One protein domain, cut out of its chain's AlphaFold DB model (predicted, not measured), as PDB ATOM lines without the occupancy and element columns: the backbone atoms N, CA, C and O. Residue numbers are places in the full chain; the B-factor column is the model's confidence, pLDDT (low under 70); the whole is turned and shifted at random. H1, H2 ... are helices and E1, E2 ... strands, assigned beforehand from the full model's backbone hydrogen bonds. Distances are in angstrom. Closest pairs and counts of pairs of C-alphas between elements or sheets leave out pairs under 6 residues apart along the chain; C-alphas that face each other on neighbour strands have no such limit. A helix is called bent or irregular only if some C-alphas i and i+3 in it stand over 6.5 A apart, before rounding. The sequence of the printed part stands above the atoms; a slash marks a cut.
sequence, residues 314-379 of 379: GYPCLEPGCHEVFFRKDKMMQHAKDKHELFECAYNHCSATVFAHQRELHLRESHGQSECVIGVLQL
ATOM      1  N   GLY A 314      24.373  44.438  29.035       83.92
ATOM      2  CA  GLY A 314      24.845  43.316  28.237       83.92
ATOM      3  C   GLY A 314      23.681  42.457  27.742       83.92
ATOM      4  O   GLY A 314      22.581  42.497  28.282       83.92
ATOM      5  N   TYR A 315      23.948  41.651  26.726       87.77
ATOM      6  CA  TYR A 315      23.056  40.616  26.225       87.77
ATOM      7  C   TYR A 315      23.152  39.405  27.170       87.77
ATOM      8  O   TYR A 315      24.173  38.707  27.123       87.77
ATOM      9  N   PRO A 316      22.160  39.152  28.046       91.52
ATOM     10  CA  PRO A 316      22.122  37.921  28.824       91.52
ATOM     11  C   PRO A 316      21.893  36.729  27.892       91.52
ATOM     12  O   PRO A 316      21.275  36.860  26.831       91.52
ATOM     13  N   CYS A 317      22.358  35.552  28.298       93.11
ATOM     14  CA  CYS A 317      21.846  34.313  27.732       93.11
ATOM     15  C   CYS A 317      20.340  34.192  28.028       93.11
ATOM     16  O   CYS A 317      19.912  34.453  29.149       93.11
ATOM     17  N   LEU A 318      19.545  33.796  27.029       89.73
ATOM     18  CA  LEU A 318      18.094  33.635  27.190       89.73
ATOM     19  C   LEU A 318      17.699  32.243  27.706       89.73
ATOM     20  O   LEU A 318      16.556  32.057  28.104       89.73
ATOM     21  N   GLU A 319      18.612  31.267  27.698       90.36
ATOM     22  CA  GLU A 319      18.307  29.907  28.155       90.36
ATOM     23  C   GLU A 319      18.029  29.860  29.673       90.36
ATOM     24  O   GLU A 319      18.870  30.324  30.456       90.36
ATOM     25  N   PRO A 320      16.883  29.304  30.121       89.56
ATOM     26  CA  PRO A 320      16.520  29.245  31.534       89.56
ATOM     27  C   PRO A 320      17.583  28.532  32.380       89.56
ATOM     28  O   PRO A 320      17.939  27.381  32.143       89.56
ATOM     29  N   GLY A 321      18.072  29.227  33.409       91.17
ATOM     30  CA  GLY A 321      19.142  28.751  34.294       91.17
ATOM     31  C   GLY A 321      20.556  29.169  33.873       91.17
ATOM     32  O   GLY A 321      21.508  28.901  34.607       91.17
ATOM     33  N   CYS A 322      20.721  29.862  32.741       93.29
ATOM     34  CA  CYS A 322      21.983  30.502  32.390       93.29
ATOM     35  C   CYS A 322      22.000  31.978  32.819       93.29
ATOM     36  O   CYS A 322      21.129  32.754  32.442       93.29
ATOM     37  N   HIS A 323      23.024  32.381  33.575       91.85
ATOM     38  CA  HIS A 323      23.190  33.755  34.081       91.85
ATOM     39  C   HIS A 323      24.394  34.486  33.460       91.85
ATOM     40  O   HIS A 323      24.877  35.480  33.996       91.85
ATOM     41  N   GLU A 324      24.898  33.982  32.335       91.56
ATOM     42  CA  GLU A 324      26.041  34.551  31.616       91.56
ATOM     43  C   GLU A 324      25.599  35.791  30.823       91.56
ATOM     44  O   GLU A 324      24.590  35.756  30.113       91.56
ATOM     45  N   VAL A 325      26.354  36.888  30.928       90.88
ATOM     46  CA  VAL A 325      26.032  38.179  30.298       90.88
ATOM     47  C   VAL A 325      27.190  38.634  29.416       90.88
ATOM     48  O   VAL A 325      28.340  38.670  29.845       90.88
ATOM     49  N   PHE A 326      26.887  39.027  28.178       89.40
ATOM     50  CA  PHE A 326      27.887  39.382  27.173       89.40
ATOM     51  C   PHE A 326      27.685  40.810  26.679       89.40
ATOM     52  O   PHE A 326      26.599  41.161  26.243       89.40
ATOM     53  N   PHE A 327      28.735  41.624  26.576       87.18
ATOM     54  CA  PHE A 327      28.634  42.976  25.987       87.18
ATOM     55  C   PHE A 327      28.344  42.995  24.469       87.18
ATOM     56  O   PHE A 327      28.318  44.056  23.846       87.18
ATOM     57  N   ARG A 328      28.166  41.827  23.833       86.78
ATOM     58  CA  ARG A 328      27.955  41.671  22.387       86.78
ATOM     59  C   ARG A 328      27.007  40.516  22.056       86.78
ATOM     60  O   ARG A 328      27.261  39.383  22.463       86.78
ATOM     61  N   LYS A 329      25.998  40.781  21.216       88.06
ATOM     62  CA  LYS A 329      25.013  39.785  20.753       88.06
ATOM     63  C   LYS A 329      25.664  38.580  20.071       88.06
ATOM     64  O   LYS A 329      25.269  37.454  20.337       88.06
ATOM     65  N   ASP A 330      26.696  38.789  19.251       88.61
ATOM     66  CA  ASP A 330      27.412  37.690  18.584       88.61
ATOM     67  C   ASP A 330      28.166  36.779  19.566       88.61
ATOM     68  O   ASP A 330      28.298  35.584  19.320       88.61
ATOM     69  N   LYS A 331      28.608  37.316  20.709       91.09
ATOM     70  CA  LYS A 331      29.243  36.525  21.771       91.09
ATOM     71  C   LYS A 331      28.231  35.754  22.608       91.09
ATOM     72  O   LYS A 331      28.501  34.601  22.918       91.09
ATOM     73  N   MET A 332      27.064  36.340  22.873       93.16
ATOM     74  CA  MET A 332      25.934  35.629  23.477       93.16
ATOM     75  C   MET A 332      25.455  34.474  22.581       93.16
ATOM     76  O   MET A 332      25.338  33.350  23.059       93.16
ATOM     77  N   MET A 333      25.287  34.702  21.272       90.06
ATOM     78  CA  MET A 333      24.893  33.644  20.328       90.06
ATOM     79  C   MET A 333      25.957  32.549  20.174       90.06
ATOM     80  O   MET A 333      25.605  31.377  20.094       90.06
ATOM     81  N   GLN A 334      27.249  32.900  20.166       91.67
ATOM     82  CA  GLN A 334      28.327  31.904  20.158       91.67
ATOM     83  C   GLN A 334      28.298  31.052  21.435       91.67
ATOM     84  O   GLN A 334      28.300  29.830  21.349       91.67
ATOM     85  N   HIS A 335      28.183  31.684  22.607       94.27
ATOM     86  CA  HIS A 335      27.990  30.982  23.877       94.27
ATOM     87  C   HIS A 335      26.775  30.047  23.839       94.27
ATOM     88  O   HIS A 335      26.874  28.909  24.291       94.27
ATOM     89  N   ALA A 336      25.651  30.508  23.284       92.61
ATOM     90  CA  ALA A 336      24.444  29.705  23.189       92.61
ATOM     91  C   ALA A 336      24.632  28.491  22.270       92.61
ATOM     92  O   ALA A 336      24.210  27.401  22.630       92.61
ATOM     93  N   LYS A 337      25.342  28.653  21.148       91.11
ATOM     94  CA  LYS A 337      25.698  27.553  20.239       91.11
ATOM     95  C   LYS A 337      26.687  26.549  20.851       91.11
ATOM     96  O   LYS A 337      26.665  25.382  20.475       91.11
ATOM     97  N   ASP A 338      27.542  27.000  21.769       92.82
ATOM     98  CA  ASP A 338      28.572  26.166  22.401       92.82
ATOM     99  C   ASP A 338      28.096  25.466  23.691       92.82
ATOM    100  O   ASP A 338      28.639  24.417  24.041       92.82
ATOM    101  N   LYS A 339      27.126  26.040  24.426       92.59
ATOM    102  CA  LYS A 339      26.655  25.518  25.729       92.59
ATOM    103  C   LYS A 339      25.210  25.002  25.751       92.59
ATOM    104  O   LYS A 339      24.908  24.213  26.644       92.59
ATOM    105  N   HIS A 340      24.339  25.428  24.832       92.48
ATOM    106  CA  HIS A 340      22.890  25.168  24.890       92.48
ATOM    107  C   HIS A 340      22.363  24.526  23.605       92.48
ATOM    108  O   HIS A 340      22.993  24.583  22.550       92.48
ATOM    109  N   GLU A 341      21.176  23.928  23.682       88.66
ATOM    110  CA  GLU A 341      20.487  23.402  22.504       88.66
ATOM    111  C   GLU A 341      19.741  24.534  21.780       88.66
ATOM    112  O   GLU A 341      18.853  25.192  22.330       88.66
ATOM    113  N   LEU A 342      20.114  24.767  20.521       90.34
ATOM    114  CA  LEU A 342      19.461  25.726  19.636       90.34
ATOM    115  C   LEU A 342      18.587  24.999  18.609       90.34
ATOM    116  O   LEU A 342      18.969  23.961  18.069       90.34
ATOM    117  N   PHE A 343      17.423  25.571  18.316       88.24
ATOM    118  CA  PHE A 343      16.533  25.138  17.248       88.24
ATOM    119  C   PHE A 343      16.763  25.999  16.000       88.24
ATOM    120  O   PHE A 343      16.477  27.198  15.999       88.24
ATOM    121  N   GLU A 344      17.262  25.374  14.935       89.95
ATOM    122  CA  GLU A 344      17.280  25.941  13.584       89.95
ATOM    123  C   GLU A 344      15.904  25.714  12.932       89.95
ATOM    124  O   GLU A 344      15.336  24.619  13.023       89.95
ATOM    125  N   CYS A 345      15.330  26.745  12.310       89.14
ATOM    126  CA  CYS A 345      14.005  26.635  11.708       89.14
ATOM    127  C   CYS A 345      14.009  25.714  10.474       89.14
ATOM    128  O   CYS A 345      14.854  25.827   9.592       89.14
ATOM    129  N   ALA A 346      13.024  24.817  10.390       85.68
ATOM    130  CA  ALA A 346      12.908  23.841   9.305       85.68
ATOM    131  C   ALA A 346      12.306  24.409   8.000       85.68
ATOM    132  O   ALA A 346      12.244  23.705   6.994       85.68
ATOM    133  N   TYR A 347      11.820  25.654   7.997       83.76
ATOM    134  CA  TYR A 347      11.256  26.280   6.802       83.76
ATOM    135  C   TYR A 347      12.366  26.896   5.942       83.76
ATOM    136  O   TYR A 347      13.065  27.792   6.394       83.76
ATOM    137  N   ASN A 348      12.477  26.489   4.671       82.62
ATOM    138  CA  ASN A 348      13.530  26.949   3.747       82.62
ATOM    139  C   ASN A 348      13.619  28.478   3.549       82.62
ATOM    140  O   ASN A 348      14.656  28.983   3.127       82.62
ATOM    141  N   HIS A 349      12.547  29.224   3.832       85.57
ATOM    142  CA  HIS A 349      12.527  30.692   3.790       85.57
ATOM    143  C   HIS A 349      12.928  31.356   5.119       85.57
ATOM    144  O   HIS A 349      12.838  32.576   5.239       85.57
ATOM    145  N   CYS A 350      13.340  30.578   6.122       87.73
ATOM    146  CA  CYS A 350      13.639  31.044   7.468       87.73
ATOM    147  C   CYS A 350      14.994  30.516   7.960       87.73
ATOM    148  O   CYS A 350      15.120  29.374   8.385       87.73
ATOM    149  N   SER A 351      16.008  31.383   7.972       86.23
ATOM    150  CA  SER A 351      17.335  31.108   8.543       86.23
ATOM    151  C   SER A 351      17.400  31.290  10.070       86.23
ATOM    152  O   SER A 351      18.484  31.305  10.657       86.23
ATOM    153  N   ALA A 352      16.253  31.455  10.742       87.05
ATOM    154  CA  ALA A 352      16.210  31.751  12.168       87.05
ATOM    155  C   ALA A 352      16.754  30.586  13.008       87.05
ATOM    156  O   ALA A 352      16.334  29.436  12.876       87.05
ATOM    157  N   THR A 353      17.664  30.916  13.922       89.66
ATOM    158  CA  THR A 353      18.137  30.025  14.984       89.66
ATOM    159  C   THR A 353      17.700  30.614  16.320       89.66
ATOM    160  O   THR A 353      18.080  31.741  16.647       89.66
ATOM    161  N   VAL A 354      16.900  29.874  17.085       88.28
ATOM    162  CA  VAL A 354      16.336  30.309  18.374       88.28
ATOM    163  C   VAL A 354      16.697  29.325  19.484       88.28
ATOM    164  O   VAL A 354      17.096  28.194  19.217       88.28
ATOM    165  N   PHE A 355      16.563  29.734  20.744       90.32
ATOM    166  CA  PHE A 355      16.714  28.815  21.875       90.32
ATOM    167  C   PHE A 355      15.631  27.728  21.827       90.32
ATOM    168  O   PHE A 355      14.500  28.011  21.422       90.32
ATOM    169  N   ALA A 356      15.944  26.497  22.248       87.19
ATOM    170  CA  ALA A 356      15.008  25.372  22.163       87.19
ATOM    171  C   ALA A 356      13.643  25.672  22.816       87.19
ATOM    172  O   ALA A 356      12.600  25.346  22.244       87.19
ATOM    173  N   HIS A 357      13.633  26.377  23.954       87.53
ATOM    174  CA  HIS A 357      12.406  26.783  24.648       87.53
ATOM    175  C   HIS A 357      11.567  27.836  23.886       87.53
ATOM    176  O   HIS A 357      10.364  27.940  24.109       87.53
ATOM    177  N   GLN A 358      12.167  28.594  22.959       89.58
ATOM    178  CA  GLN A 358      11.501  29.635  22.152       89.58
ATOM    179  C   GLN A 358      10.973  29.111  20.810       89.58
ATOM    180  O   GLN A 358      10.295  29.841  20.085       89.58
ATOM    181  N   ARG A 359      11.249  27.842  20.479       89.58
ATOM    182  CA  ARG A 359      10.831  27.187  19.232       89.58
ATOM    183  C   ARG A 359       9.350  27.388  18.917       89.58
ATOM    184  O   ARG A 359       9.015  27.732  17.790       89.58
ATOM    185  N   GLU A 360       8.464  27.151  19.884       89.10
ATOM    186  CA  GLU A 360       7.020  27.238  19.640       89.10
ATOM    187  C   GLU A 360       6.567  28.681  19.388       89.10
ATOM    188  O   GLU A 360       5.763  28.919  18.489       89.10
ATOM    189  N   LEU A 361       7.129  29.645  20.125       89.99
ATOM    190  CA  LEU A 361       6.854  31.068  19.933       89.99
ATOM    191  C   LEU A 361       7.290  31.518  18.534       89.99
ATOM    192  O   LEU A 361       6.487  32.072  17.790       89.99
ATOM    193  N   HIS A 362       8.511  31.164  18.123       90.19
ATOM    194  CA  HIS A 362       9.009  31.438  16.777       90.19
ATOM    195  C   HIS A 362       8.117  30.822  15.684       90.19
ATOM    196  O   HIS A 362       7.740  31.513  14.738       90.19
ATOM    197  N   LEU A 363       7.718  29.552  15.822       88.69
ATOM    198  CA  LEU A 363       6.800  28.905  14.877       88.69
ATOM    199  C   LEU A 363       5.427  29.602  14.835       88.69
ATOM    200  O   LEU A 363       4.825  29.697  13.770       88.69
ATOM    201  N   ARG A 364       4.939  30.125  15.963       89.26
ATOM    202  CA  ARG A 364       3.659  30.840  16.057       89.26
ATOM    203  C   ARG A 364       3.719  32.241  15.440       89.26
ATOM    204  O   ARG A 364       2.807  32.621  14.715       89.26
ATOM    205  N   GLU A 365       4.782  32.991  15.698       87.18
ATOM    206  CA  GLU A 365       4.927  34.387  15.262       87.18
ATOM    207  C   GLU A 365       5.436  34.498  13.821       87.18
ATOM    208  O   GLU A 365       4.904  35.278  13.036       87.18
ATOM    209  N   SER A 366       6.435  33.692  13.449       85.76
ATOM    210  CA  SER A 366       7.038  33.710  12.108       85.76
ATOM    211  C   SER A 366       6.311  32.809  11.102       85.76
ATOM    212  O   SER A 366       6.430  33.036   9.899       85.76
ATOM    213  N   HIS A 367       5.565  31.793  11.566       88.16
ATOM    214  CA  HIS A 367       4.915  30.798  10.698       88.16
ATOM    215  C   HIS A 367       3.437  30.502  11.018       88.16
ATOM    216  O   HIS A 367       2.827  29.680  10.336       88.16
ATOM    217  N   GLY A 368       2.828  31.175  12.005       76.91
ATOM    218  CA  GLY A 368       1.416  30.974  12.365       76.91
ATOM    219  C   GLY A 368       0.414  31.661  11.431       76.91
ATOM    220  O   GLY A 368      -0.773  31.343  11.470       76.91
ATOM    221  N   GLN A 369       0.873  32.576  10.572       70.03
ATOM    222  CA  GLN A 369       0.078  33.100   9.462       70.03
ATOM    223  C   GLN A 369       0.206  32.153   8.258       70.03
ATOM    224  O   GLN A 369       1.295  31.678   7.934       70.03
ATOM    225  N   SER A 370      -0.918  31.865   7.600       62.61
ATOM    226  CA  SER A 370      -1.127  30.709   6.706       62.61
ATOM    227  C   SER A 370      -0.321  30.682   5.396       62.61
ATOM    228  O   SER A 370      -0.545  29.811   4.560       62.61
ATOM    229  N   GLU A 371       0.614  31.607   5.197       63.97
ATOM    230  CA  GLU A 371       1.420  31.733   3.975       63.97
ATOM    231  C   GLU A 371       2.669  30.828   3.978       63.97
ATOM    232  O   GLU A 371       3.296  30.608   2.942       63.97
ATOM    233  N   CYS A 372       3.009  30.217   5.120       68.55
ATOM    234  CA  CYS A 372       4.193  29.365   5.283       68.55
ATOM    235  C   CYS A 372       4.019  27.930   4.734       68.55
ATOM    236  O   CYS A 372       4.340  26.951   5.399       68.55
ATOM    237  N   VAL A 373       3.546  27.786   3.494       60.15
ATOM    238  CA  VAL A 373       3.290  26.479   2.845       60.15
ATOM    239  C   VAL A 373       4.550  25.876   2.182       60.15
ATOM    240  O   VAL A 373       4.568  24.708   1.807       60.15
ATOM    241  N   ILE A 374       5.644  26.638   2.066       58.42
ATOM    242  CA  ILE A 374       6.774  26.345   1.154       58.42
ATOM    243  C   ILE A 374       7.899  25.481   1.800       58.42
ATOM    244  O   ILE A 374       8.905  25.181   1.161       58.42
ATOM    245  N   GLY A 375       7.762  25.041   3.062       54.31
ATOM    246  CA  GLY A 375       8.874  24.421   3.817       54.31
ATOM    247  C   GLY A 375       8.826  22.914   4.113       54.31
ATOM    248  O   GLY A 375       9.876  22.285   4.151       54.31
ATOM    249  N   VAL A 376       7.656  22.311   4.350       55.32
ATOM    250  CA  VAL A 376       7.559  21.063   5.155       55.32
ATOM    251  C   VAL A 376       7.565  19.759   4.330       55.32
ATOM    252  O   VAL A 376       6.982  18.755   4.734       55.32
ATOM    253  N   LEU A 377       8.201  19.750   3.154       45.69
ATOM    254  CA  LEU A 377       8.265  18.583   2.258       45.69
ATOM    255  C   LEU A 377       9.684  18.015   2.127       45.69
ATOM    256  O   LEU A 377      10.248  17.959   1.038       45.69
ATOM    257  N   GLN A 378      10.228  17.542   3.249       41.82
ATOM    258  CA  GLN A 378      11.355  16.606   3.303       41.82
ATOM    259  C   GLN A 378      11.219  15.737   4.566       41.82
ATOM    260  O   GLN A 378      11.567  16.158   5.668       41.82
ATOM    261  N   LEU A 379      10.627  14.551   4.373       34.42
ATOM    262  CA  LEU A 379      10.543  13.431   5.321       34.42
ATOM    263  C   LEU A 379      11.662  12.419   5.035       34.42
ATOM    264  O   LEU A 379      12.001  12.275   3.837       34.42
TER     265      LEU A 379
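This is residues 314 to 379 of the 379 residues of the protein "C2H2-type domain-containing protein" of Cladophialophora carrionii (UniProt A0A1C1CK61). A small two-stranded hairpin, E1 and E2, forms the middle of a loose, elongated model, with helix H1 toward one end and helix H2 toward the other. Residues 314 to 328 fold back on themselves at H1's end, and residues 368 to 379 make a tail after H2. The printed part has 66 residues, with two named helices and two named strands in the order H1, E1, E2, H2; the sheet order is E1 - E2, antiparallel. The class is mixed, helices and strands, with 29 residues, under half, in named elements. The radius of gyration of the C-alphas is 13.8 A, and the spans are 37 by 21 by 19 A.

Find C-alpha 342 at (19.461, 25.726, 19.636), where E1, residues 342 to 344, begins and runs 6.4 A. E2, residues 353 to 355, runs 7.1 A. H2, residues 356 to 367, runs 16.2 A to C-alpha 367 at (4.915, 30.798, 10.698); it is irregular, with C-alphas 357 and 360 7.4 A apart. H1, residues 329 to 339, starts at (25.013, 39.785, 20.753) and runs 15.2 A.

Look first at the hairpin E1 and E2, antiparallel at 148 degrees: N 343 and O 354 are 2.8 A apart, within hydrogen-bond range. The closest C-alphas of E1 and H2, Leu 342 and Ala 356, are 5.1 A apart. Those of H1 and E1, Ala 336 and Leu 342, are 7.3 A apart. H1 and H2 are apart. In H1 every O i to N i+4 pair is within hydrogen-bond range; in H2, 6 of 8 are. Residues 315 to 316 pair antiparallel with residues 325 to 326.

The C-alphas farthest apart, those of Phe 327 and Leu 379, are 40.3 A apart. The printed part has no cut, and no link is long. Look for low confidence, pLDDT under 70, at residues 370 to 379.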